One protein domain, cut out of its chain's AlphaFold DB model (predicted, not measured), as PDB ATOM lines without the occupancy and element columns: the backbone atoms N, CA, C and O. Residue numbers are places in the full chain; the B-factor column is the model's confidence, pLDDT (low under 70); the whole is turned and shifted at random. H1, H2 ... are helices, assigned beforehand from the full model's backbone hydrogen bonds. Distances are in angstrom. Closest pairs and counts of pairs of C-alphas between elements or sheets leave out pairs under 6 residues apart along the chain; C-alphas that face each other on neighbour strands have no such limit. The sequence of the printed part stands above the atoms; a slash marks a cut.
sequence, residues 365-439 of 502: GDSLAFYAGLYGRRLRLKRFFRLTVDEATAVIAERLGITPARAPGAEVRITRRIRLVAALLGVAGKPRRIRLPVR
ATOM      1  N   GLY A 365     195.323 187.532 142.200       96.56
ATOM      2  CA  GLY A 365     195.064 186.182 142.720       96.56
ATOM      3  C   GLY A 365     193.613 185.976 143.173       96.56
ATOM      4  O   GLY A 365     192.966 185.026 142.731       96.56
ATOM      5  N   ASP A 366     193.073 186.902 143.975       97.12
ATOM      6  CA  ASP A 366     191.674 186.877 144.430       97.12
ATOM      7  C   ASP A 366     190.703 186.932 143.249       97.12
ATOM      8  O   ASP A 366     189.784 186.120 143.144       97.12
ATOM      9  N   SER A 367     190.964 187.827 142.294       95.50
ATOM     10  CA  SER A 367     190.170 187.939 141.074       95.50
ATOM     11  C   SER A 367     190.150 186.623 140.291       95.50
ATOM     12  O   SER A 367     189.081 186.140 139.925       95.50
ATOM     13  N   LEU A 368     191.302 185.988 140.062       95.38
ATOM     14  CA  LEU A 368     191.343 184.728 139.322       95.38
ATOM     15  C   LEU A 368     190.599 183.600 140.057       95.38
ATOM     16  O   LEU A 368     189.855 182.856 139.414       95.38
ATOM     17  N   ALA A 369     190.754 183.480 141.379       95.75
ATOM     18  CA  ALA A 369     190.040 182.482 142.182       95.75
ATOM     19  C   ALA A 369     188.515 182.693 142.140       95.75
ATOM     20  O   ALA A 369     187.749 181.741 141.950       95.75
ATOM     21  N   PHE A 370     188.072 183.949 142.228       93.94
ATOM     22  CA  PHE A 370     186.666 184.333 142.117       93.94
ATOM     23  C   PHE A 370     186.064 183.943 140.768       93.94
ATOM     24  O   PHE A 370     185.076 183.202 140.712       93.94
ATOM     25  N   TYR A 371     186.699 184.359 139.671       91.38
ATOM     26  CA  TYR A 371     186.221 184.048 138.327       91.38
ATOM     27  C   TYR A 371     186.297 182.552 138.008       91.38
ATOM     28  O   TYR A 371     185.407 182.011 137.352       91.38
ATOM     29  N   ALA A 372     187.301 181.846 138.524       93.12
ATOM     30  CA  ALA A 372     187.370 180.393 138.456       93.12
ATOM     31  C   ALA A 372     186.149 179.727 139.116       93.12
ATOM     32  O   ALA A 372     185.498 178.872 138.507       93.12
ATOM     33  N   GLY A 373     185.778 180.150 140.326       91.00
ATOM     34  CA  GLY A 373     184.571 179.669 141.000       91.00
ATOM     35  C   GLY A 373     183.289 179.977 140.216       91.00
ATOM     36  O   GLY A 373     182.441 179.097 140.039       91.00
ATOM     37  N   LEU A 374     183.174 181.203 139.701       87.44
ATOM     38  CA  LEU A 374     182.047 181.664 138.892       87.44
ATOM     39  C   LEU A 374     181.849 180.809 137.631       87.44
ATOM     40  O   LEU A 374     180.783 180.212 137.448       87.44
ATOM     41  N   TYR A 375     182.875 180.694 136.782       85.62
ATOM     42  CA  TYR A 375     182.798 179.906 135.548       85.62
ATOM     43  C   TYR A 375     182.623 178.413 135.830       85.62
ATOM     44  O   TYR A 375     181.889 177.734 135.112       85.62
ATOM     45  N   GLY A 376     183.211 177.901 136.917       90.00
ATOM     46  CA  GLY A 376     182.986 176.533 137.374       90.00
ATOM     47  C   GLY A 376     181.515 176.236 137.674       90.00
ATOM     48  O   GLY A 376     181.025 175.165 137.314       90.00
ATOM     49  N   ARG A 377     180.788 177.177 138.293       87.56
ATOM     50  CA  ARG A 377     179.334 177.057 138.505       87.56
ATOM     51  C   ARG A 377     178.569 177.173 137.188       87.56
ATOM     52  O   ARG A 377     177.758 176.298 136.895       87.56
ATOM     53  N   ARG A 378     178.864 178.201 136.388       83.81
ATOM     54  CA  ARG A 378     178.155 178.497 135.134       83.81
ATOM     55  C   ARG A 378     178.233 177.353 134.124       83.81
ATOM     56  O   ARG A 378     177.225 176.984 133.535       83.81
ATOM     57  N   LEU A 379     179.418 176.774 133.952       85.88
ATOM     58  CA  LEU A 379     179.662 175.684 133.004       85.88
ATOM     59  C   LEU A 379     179.388 174.298 133.602       85.88
ATOM     60  O   LEU A 379     179.641 173.297 132.943       85.88
ATOM     61  N   ARG A 380     178.910 174.217 134.854       90.31
ATOM     62  CA  ARG A 380     178.724 172.958 135.604       90.31
ATOM     63  C   ARG A 380     180.009 172.114 135.721       90.31
ATOM     64  O   ARG A 380     179.956 170.907 135.923       90.31
ATOM     65  N   LEU A 381     181.175 172.762 135.679       93.12
ATOM     66  CA  LEU A 381     182.513 172.159 135.726       93.12
ATOM     67  C   LEU A 381     183.291 172.588 136.986       93.12
ATOM     68  O   LEU A 381     184.483 172.898 136.929       93.12
ATOM     69  N   LYS A 382     182.623 172.606 138.149       92.62
ATOM     70  CA  LYS A 382     183.172 173.132 139.419       92.62
ATOM     71  C   LYS A 382     184.547 172.545 139.762       92.62
ATOM     72  O   LYS A 382     185.472 173.294 140.059       92.62
ATOM     73  N   ARG A 383     184.706 171.218 139.667       94.00
ATOM     74  CA  ARG A 383     185.977 170.523 139.965       94.00
ATOM     75  C   ARG A 383     187.100 170.917 139.012       94.00
ATOM     76  O   ARG A 383     188.245 170.978 139.432       94.00
ATOM     77  N   PHE A 384     186.786 171.178 137.743       95.44
ATOM     78  CA  PHE A 384     187.787 171.534 136.744       95.44
ATOM     79  C   PHE A 384     188.251 172.982 136.892       95.44
ATOM     80  O   PHE A 384     189.450 173.228 136.803       95.44
ATOM     81  N   PHE A 385     187.355 173.924 137.193       94.38
ATOM     82  CA  PHE A 385     187.729 175.335 137.324       94.38
ATOM     83  C   PHE A 385     188.230 175.733 138.715       94.38
ATOM     84  O   PHE A 385     189.007 176.668 138.782       94.38
ATOM     85  N   ARG A 386     187.863 175.041 139.804       95.06
ATOM     86  CA  ARG A 386     188.222 175.429 141.187       95.06
ATOM     87  C   ARG A 386     189.709 175.767 141.366       95.06
ATOM     88  O   ARG A 386     190.547 174.874 141.275       95.06
ATOM     89  N   LEU A 387     190.012 177.014 141.695       95.56
ATOM     90  CA  LEU A 387     191.331 177.436 142.156       95.56
ATOM     91  C   LEU A 387     191.185 177.956 143.580       95.56
ATOM     92  O   LEU A 387     190.262 178.719 143.865       95.56
ATOM     93  N   THR A 388     192.068 177.522 144.469       94.94
ATOM     94  CA  THR A 388     192.294 178.224 145.733       94.94
ATOM     95  C   THR A 388     192.956 179.573 145.457       94.94
ATOM     96  O   THR A 388     193.532 179.802 144.389       94.94
ATOM     97  N   VAL A 389     192.878 180.472 146.432       95.12
ATOM     98  CA  VAL A 389     193.511 181.789 146.357       95.12
ATOM     99  C   VAL A 389     195.032 181.664 146.210       95.12
ATOM    100  O   VAL A 389     195.625 182.380 145.402       95.12
ATOM    101  N   ASP A 390     195.652 180.702 146.894       95.62
ATOM    102  CA  ASP A 390     197.089 180.431 146.786       95.62
ATOM    103  C   ASP A 390     197.466 179.867 145.406       95.62
ATOM    104  O   ASP A 390     198.407 180.355 144.779       95.62
ATOM    105  N   GLU A 391     196.697 178.907 144.868       96.69
ATOM    106  CA  GLU A 391     196.891 178.393 143.499       96.69
ATOM    107  C   GLU A 391     196.777 179.493 142.443       96.69
ATOM    108  O   GLU A 391     197.586 179.557 141.512       96.69
ATOM    109  N   ALA A 392     195.771 180.357 142.587       96.88
ATOM    110  CA  ALA A 392     195.543 181.483 141.701       96.88
ATOM    111  C   ALA A 392     196.679 182.516 141.791       96.88
ATOM    112  O   ALA A 392     197.175 182.986 140.768       96.88
ATOM    113  N   THR A 393     197.140 182.829 142.999       96.69
ATOM    114  CA  THR A 393     198.239 183.773 143.232       96.69
ATOM    115  C   THR A 393     199.560 183.246 142.668       96.69
ATOM    116  O   THR A 393     200.246 183.965 141.940       96.69
ATOM    117  N   ALA A 394     199.883 181.974 142.912       96.00
ATOM    118  CA  ALA A 394     201.109 181.352 142.423       96.00
ATOM    119  C   ALA A 394     201.173 181.317 140.886       96.00
ATOM    120  O   ALA A 394     202.196 181.668 140.296       96.00
ATOM    121  N   VAL A 395     200.076 180.956 140.203       95.88
ATOM    122  CA  VAL A 395     200.065 180.935 138.728       95.88
ATOM    123  C   VAL A 395     200.101 182.335 138.113       95.88
ATOM    124  O   VAL A 395     200.641 182.499 137.019       95.88
ATOM    125  N   ILE A 396     199.558 183.350 138.794       95.38
ATOM    126  CA  ILE A 396     199.701 184.755 138.385       95.38
ATOM    127  C   ILE A 396     201.172 185.179 138.465       95.38
ATOM    128  O   ILE A 396     201.697 185.713 137.486       95.38
ATOM    129  N   ALA A 397     201.838 184.893 139.588       94.88
ATOM    130  CA  ALA A 397     203.253 185.194 139.784       94.88
ATOM    131  C   ALA A 397     204.134 184.508 138.723       94.88
ATOM    132  O   ALA A 397     204.937 185.180 138.076       94.88
ATOM    133  N   GLU A 398     203.910 183.210 138.459       94.25
ATOM    134  CA  GLU A 398     204.610 182.448 137.409       94.25
ATOM    135  C   GLU A 398     204.413 183.077 136.021       94.25
ATOM    136  O   GLU A 398     205.371 183.256 135.271       94.25
ATOM    137  N   ARG A 399     203.169 183.414 135.656       92.81
ATOM    138  CA  ARG A 399     202.841 183.878 134.298       92.81
ATOM    139  C   ARG A 399     203.310 185.289 133.999       92.81
ATOM    140  O   ARG A 399     203.656 185.571 132.853       92.81
ATOM    141  N   LEU A 400     203.252 186.172 134.991       93.19
ATOM    142  CA  LEU A 400     203.609 187.577 134.818       93.19
ATOM    143  C   LEU A 400     205.070 187.854 135.194       93.19
ATOM    144  O   LEU A 400     205.591 188.902 134.821       93.19
ATOM    145  N   GLY A 401     205.739 186.929 135.894       94.19
ATOM    146  CA  GLY A 401     207.096 187.128 136.400       94.19
ATOM    147  C   GLY A 401     207.147 188.265 137.420       94.19
ATOM    148  O   GLY A 401     207.944 189.190 137.271       94.19
ATOM    149  N   ILE A 402     206.236 188.234 138.397       94.25
ATOM    150  CA  ILE A 402     206.047 189.290 139.401       94.25
ATOM    151  C   ILE A 402     206.109 188.714 140.814       94.25
ATOM    152  O   ILE A 402     205.791 187.546 141.028       94.25
ATOM    153  N   THR A 403     206.448 189.561 141.784       94.19
ATOM    154  CA  THR A 403     206.237 189.241 143.200       94.19
ATOM    155  C   THR A 403     204.783 189.568 143.552       94.19
ATOM    156  O   THR A 403     204.359 190.701 143.313       94.19
ATOM    157  N   PRO A 404     203.983 188.608 144.048       92.44
ATOM    158  CA  PRO A 404     202.592 188.871 144.394       92.44
ATOM    159  C   PRO A 404     202.493 189.780 145.627       92.44
ATOM    160  O   PRO A 404     203.334 189.722 146.517       92.44
ATOM    161  N   ALA A 405     201.432 190.590 145.692       90.62
ATOM    162  CA  ALA A 405     201.195 191.504 146.814       90.62
ATOM    163  C   ALA A 405     200.926 190.781 148.147       90.62
ATOM    164  O   ALA A 405     201.297 191.295 149.192       90.62
ATOM    165  N   ARG A 406     200.300 189.599 148.087       93.12
ATOM    166  CA  ARG A 406     200.147 188.665 149.206       93.12
ATOM    167  C   ARG A 406     200.846 187.366 148.825       93.12
ATOM    168  O   ARG A 406     200.531 186.800 147.775       93.12
ATOM    169  N   ALA A 407     201.807 186.918 149.627       86.12
ATOM    170  CA  ALA A 407     202.501 185.659 149.375       86.12
ATOM    171  C   ALA A 407     201.539 184.469 149.573       86.12
ATOM    172  O   ALA A 407     200.725 184.505 150.496       86.12
ATOM    173  N   PRO A 408     201.595 183.424 148.726       80.88
ATOM    174  CA  PRO A 408     200.854 182.193 148.986       80.88
ATOM    175  C   PRO A 408     201.401 181.518 150.253       80.88
ATOM    176  O   PRO A 408     202.612 181.515 150.467       80.88
ATOM    177  N   GLY A 409     200.525 180.952 151.087       70.69
ATOM    178  CA  GLY A 409     200.921 180.444 152.408       70.69
ATOM    179  C   GLY A 409     201.829 179.202 152.386       70.69
ATOM    180  O   GLY A 409     202.782 179.129 153.152       70.69
ATOM    181  N   ALA A 410     201.554 178.227 151.512       72.38
ATOM    182  CA  ALA A 410     202.331 176.986 151.371       72.38
ATOM    183  C   ALA A 410     203.028 176.896 150.000       72.38
ATOM    184  O   ALA A 410     202.652 177.607 149.067       72.38
ATOM    185  N   GLU A 411     203.999 175.985 149.836       79.50
ATOM    186  CA  GLU A 411     204.576 175.674 148.519       79.50
ATOM    187  C   GLU A 411     203.501 175.109 147.574       79.50
ATOM    188  O   GLU A 411     203.190 173.916 147.538       79.50
ATOM    189  N   VAL A 412     202.901 175.992 146.781       90.00
ATOM    190  CA  VAL A 412     201.897 175.624 145.789       90.00
ATOM    191  C   VAL A 412     202.573 174.987 144.578       90.00
ATOM    192  O   VAL A 412     203.256 175.648 143.793       90.00
ATOM    193  N   ARG A 413     202.282 173.708 144.324       92.06
ATOM    194  CA  ARG A 413     202.684 173.046 143.076       92.06
ATOM    195  C   ARG A 413     201.788 173.468 141.905       92.06
ATOM    196  O   ARG A 413     200.657 173.001 141.765       92.06
ATOM    197  N   ILE A 414     202.318 174.272 140.981       94.38
ATOM    198  CA  ILE A 414     201.580 174.717 139.787       94.38
ATOM    199  C   ILE A 414     201.432 173.569 138.765       94.38
ATOM    200  O   ILE A 414     202.352 173.199 138.026       94.38
ATOM    201  N   THR A 415     200.226 173.002 138.692       95.75
ATOM    202  CA  THR A 415     199.875 171.897 137.783       95.75
ATOM    203  C   THR A 415     199.507 172.373 136.369       95.75
ATOM    204  O   THR A 415     199.195 173.542 136.127       95.75
ATOM    205  N   ARG A 416     199.470 171.446 135.396       95.00
ATOM    206  CA  ARG A 416     198.990 171.732 134.025       95.00
ATOM    207  C   ARG A 416     197.539 172.231 134.003       95.00
ATOM    208  O   ARG A 416     197.219 173.108 133.204       95.00
ATOM    209  N   ARG A 417     196.683 171.714 134.895       95.81
ATOM    210  CA  ARG A 417     195.289 172.152 135.053       95.81
ATOM    211  C   ARG A 417     195.220 173.614 135.487       95.81
ATOM    212  O   ARG A 417     194.512 174.385 134.850       95.81
ATOM    213  N   ILE A 418     195.985 173.998 136.511       96.25
ATOM    214  CA  ILE A 418     196.032 175.381 137.011       96.25
ATOM    215  C   ILE A 418     196.456 176.332 135.884       96.25
ATOM    216  O   ILE A 418     195.761 177.307 135.593       96.25
ATOM    217  N   ARG A 419     197.528 175.993 135.150       95.00
ATOM    218  CA  ARG A 419     197.969 176.778 133.983       95.00
ATOM    219  C   ARG A 419     196.902 176.862 132.894       95.00
ATOM    220  O   ARG A 419     196.778 177.913 132.268       95.00
ATOM    221  N   LEU A 420     196.163 175.783 132.630       93.19
ATOM    222  CA  LEU A 420     195.092 175.759 131.632       93.19
ATOM    223  C   LEU A 420     193.932 176.676 132.033       93.19
ATOM    224  O   LEU A 420     193.541 177.506 131.218       93.19
ATOM    225  N   VAL A 421     193.441 176.572 133.270       93.81
ATOM    226  CA  VAL A 421     192.357 177.419 133.796       93.81
ATOM    227  C   VAL A 421     192.752 178.895 133.750       93.81
ATOM    228  O   VAL A 421     192.013 179.696 133.184       93.81
ATOM    229  N   ALA A 422     193.954 179.244 134.222       92.50
ATOM    230  CA  ALA A 422     194.477 180.609 134.146       92.50
ATOM    231  C   ALA A 422     194.516 181.148 132.702       92.50
ATOM    232  O   ALA A 422     194.140 182.288 132.444       92.50
ATOM    233  N   ALA A 423     194.920 180.323 131.728       90.06
ATOM    234  CA  ALA A 423     194.892 180.716 130.317       90.06
ATOM    235  C   ALA A 423     193.471 180.913 129.773       90.06
ATOM    236  O   ALA A 423     193.248 181.849 129.008       90.06
ATOM    237  N   LEU A 424     192.541 180.017 130.115       88.69
ATOM    238  CA  LEU A 424     191.151 180.103 129.665       88.69
ATOM    239  C   LEU A 424     190.483 181.368 130.201       88.69
ATOM    240  O   LEU A 424     189.775 182.028 129.450       88.69
ATOM    241  N   LEU A 425     190.771 181.730 131.453       88.12
ATOM    242  CA  LEU A 425     190.271 182.939 132.109       88.12
ATOM    243  C   LEU A 425     191.073 184.202 131.762       88.12
ATOM    244  O   LEU A 425     190.840 185.264 132.316       88.12
ATOM    245  N   GLY A 426     191.998 184.126 130.804       85.31
ATOM    246  CA  GLY A 426     192.599 185.326 130.230       85.31
ATOM    247  C   GLY A 426     193.700 185.970 131.069       85.31
ATOM    248  O   GLY A 426     194.034 187.123 130.796       85.31
ATOM    249  N   VAL A 427     194.315 185.242 132.013       84.44
ATOM    250  CA  VAL A 427     195.555 185.704 132.653       84.44
ATOM    251  C   VAL A 427     196.571 186.047 131.570       84.44
ATOM    252  O   VAL A 427     196.897 185.201 130.723       84.44
ATOM    253  N   ALA A 428     197.043 187.294 131.592       68.25
ATOM    254  CA  ALA A 428     197.941 187.829 130.581       68.25
ATOM    255  C   ALA A 428     199.203 186.949 130.420       68.25
ATOM    256  O   ALA A 428     199.704 186.360 131.376       68.25
ATOM    257  N   GLY A 429     199.664 186.782 129.177       65.44
ATOM    258  CA  GLY A 429     200.732 185.849 128.798       65.44
ATOM    259  C   GLY A 429     200.668 185.464 127.311       65.44
ATOM    260  O   GLY A 429     199.944 186.102 126.540       65.44
ATOM    261  N   LYS A 430     201.398 184.411 126.896       54.75
ATOM    262  CA  LYS A 430     201.478 183.966 125.485       54.75
ATOM    263  C   LYS A 430     200.078 183.765 124.855       54.75
ATOM    264  O   LYS A 430     199.177 183.236 125.517       54.75
ATOM    265  N   PRO A 431     199.869 184.177 123.589       48.12
ATOM    266  CA  PRO A 431     198.561 184.124 122.942       48.12
ATOM    267  C   PRO A 431     198.037 182.684 122.825       48.12
ATOM    268  O   PRO A 431     198.779 181.748 122.535       48.12
ATOM    269  N   ARG A 432     196.729 182.509 123.043       53.97
ATOM    270  CA  ARG A 432     195.985 181.272 122.762       53.97
ATOM    271  C   ARG A 432     194.801 181.605 121.865       53.97
ATOM    272  O   ARG A 432     194.198 182.658 122.042       53.97
ATOM    273  N   ARG A 433     194.466 180.680 120.957       49.66
ATOM    274  CA  ARG A 433     193.357 180.807 119.992       49.66
ATOM    275  C   ARG A 433     191.961 180.775 120.638       49.66
ATOM    276  O   ARG A 433     191.023 181.266 120.034       49.66
ATOM    277  N   ILE A 434     191.826 180.226 121.853       55.66
ATOM    278  CA  ILE A 434     190.553 180.114 122.587       55.66
ATOM    279  C   ILE A 434     190.728 180.752 123.971       55.66
ATOM    280  O   ILE A 434     191.563 180.299 124.760       55.66
ATOM    281  N   ARG A 435     189.959 181.808 124.255       58.88
ATOM    282  CA  ARG A 435     189.857 182.476 125.564       58.88
ATOM    283  C   ARG A 435     188.382 182.593 125.929       58.88
ATOM    284  O   ARG A 435     187.563 182.850 125.050       58.88
ATOM    285  N   LEU A 436     188.049 182.414 127.204       56.56
ATOM    286  CA  LEU A 436     186.737 182.820 127.694       56.56
ATOM    287  C   LEU A 436     186.645 184.355 127.618       56.56
ATOM    288  O   LEU A 436     187.674 185.039 127.663       56.56
ATOM    289  N   PRO A 437     185.439 184.911 127.448       54.72
ATOM    290  CA  PRO A 437     185.257 186.349 127.326       54.72
ATOM    291  C   PRO A 437     185.517 187.045 128.673       54.72
ATOM    292  O   PRO A 437     184.609 187.195 129.480       54.72
ATOM    293  N   VAL A 438     186.772 187.447 128.909       49.56
ATOM    294  CA  VAL A 438     187.225 188.139 130.139       49.56
ATOM    295  C   VAL A 438     187.843 189.530 129.839       49.56
ATOM    296  O   VAL A 438     188.344 190.191 130.736       49.56
ATOM    297  N   ARG A 439     187.831 190.007 128.576       46.78
ATOM    298  CA  ARG A 439     188.447 191.288 128.121       46.78
ATOM    299  C   ARG A 439     187.447 192.259 127.462       46.78
ATOM    300  O   ARG A 439     186.475 191.800 126.868       46.78
TER     301      ARG A 439
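AT A GLANCE: This is residues 365 to 439 of the 502 residues of the protein "Metallophosphoesterase" of Streptomyces acidiscabies (UniProt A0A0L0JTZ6). Three helices set steeply or nearly at right angles to one another make a small cluster: the first residues of H1, 365 to 369, meet H3 in a corner, and H4 packs across H3 and comes near H1. Short H2 packs on residues 372 to 376 of H1, and two long loops, residues 401 to 415 and 425 to 439, follow H3 and H4. The printed part has 75 residues with four named helices, in the order H1, H2, H3, H4, and no named strand; the class is all helix, with 39 residues in the helices. The whole is compact and rounded, with a radius of gyration of the C-alphas of 11.6 A and spans of 30 by 25 by 20 A.

IN THESE COORDINATES: Find C-alpha 365 at (195.064, 186.182, 142.720); from there H1, residues 365 to 378, runs 20.1 A to C-alpha 378 at (178.155, 178.497, 135.134). After a tight link of 3 residues you come to H2, residues 382 to 385, 5.5 A long. Another tight link of 3 residues leads to H3, residues 389 to 400, 16.4 A long. Past residues 401 to 415 look for H4, residues 416 to 424, which runs 12.3 A and ends with C-alpha 424 at (191.151, 180.103, 129.665).

HOW THE PARTS SIT: Start at H1, which touches H2 with residues 372 to 376 alone; the closest C-alphas are those of Gly 376 and Lys 382, 4.0 A apart. H1 touches H3 with residues 365 to 369 alone, and the closest C-alphas, those of Gly 365 and Thr 393, are 4.0 A apart. H1 and H3 run opposite ways at a steep tilt of 68 degrees, only just short of about perpendicular. H2 and H3 are apart. H3 touches H4 with residues 391 to 396 alone; the closest C-alphas are those of Val 395 and Arg 419, 6.6 A apart, and the two are about perpendicular at 73 degrees. H4 is close to H1 but not clearly touching: their closest C-alphas, those of Leu 368 and Ala 422, are 7.3 A apart, and their lines are about perpendicular at 85 degrees. H4 is also close to H2 but not clearly touching, with the C-alphas of Phe 385 and Val 421, their closest, 6.2 A apart. Look at the backbone O and N atoms: every O i to N i+4 pair is within hydrogen-bond range in H1, H3 and H4, while H2 is too short for such a pair.

THE WHOLE: The two C-alphas farthest apart are those of Gly 409 and Arg 433, at 33.3 A. The printed part has no cut, and the link from H3 to H4 is long, with 15 residues. Check the B-factor column: the mean pLDDT of the printed part is 85.9, and the model's confidence is low, under 70, at residues 428 to 439.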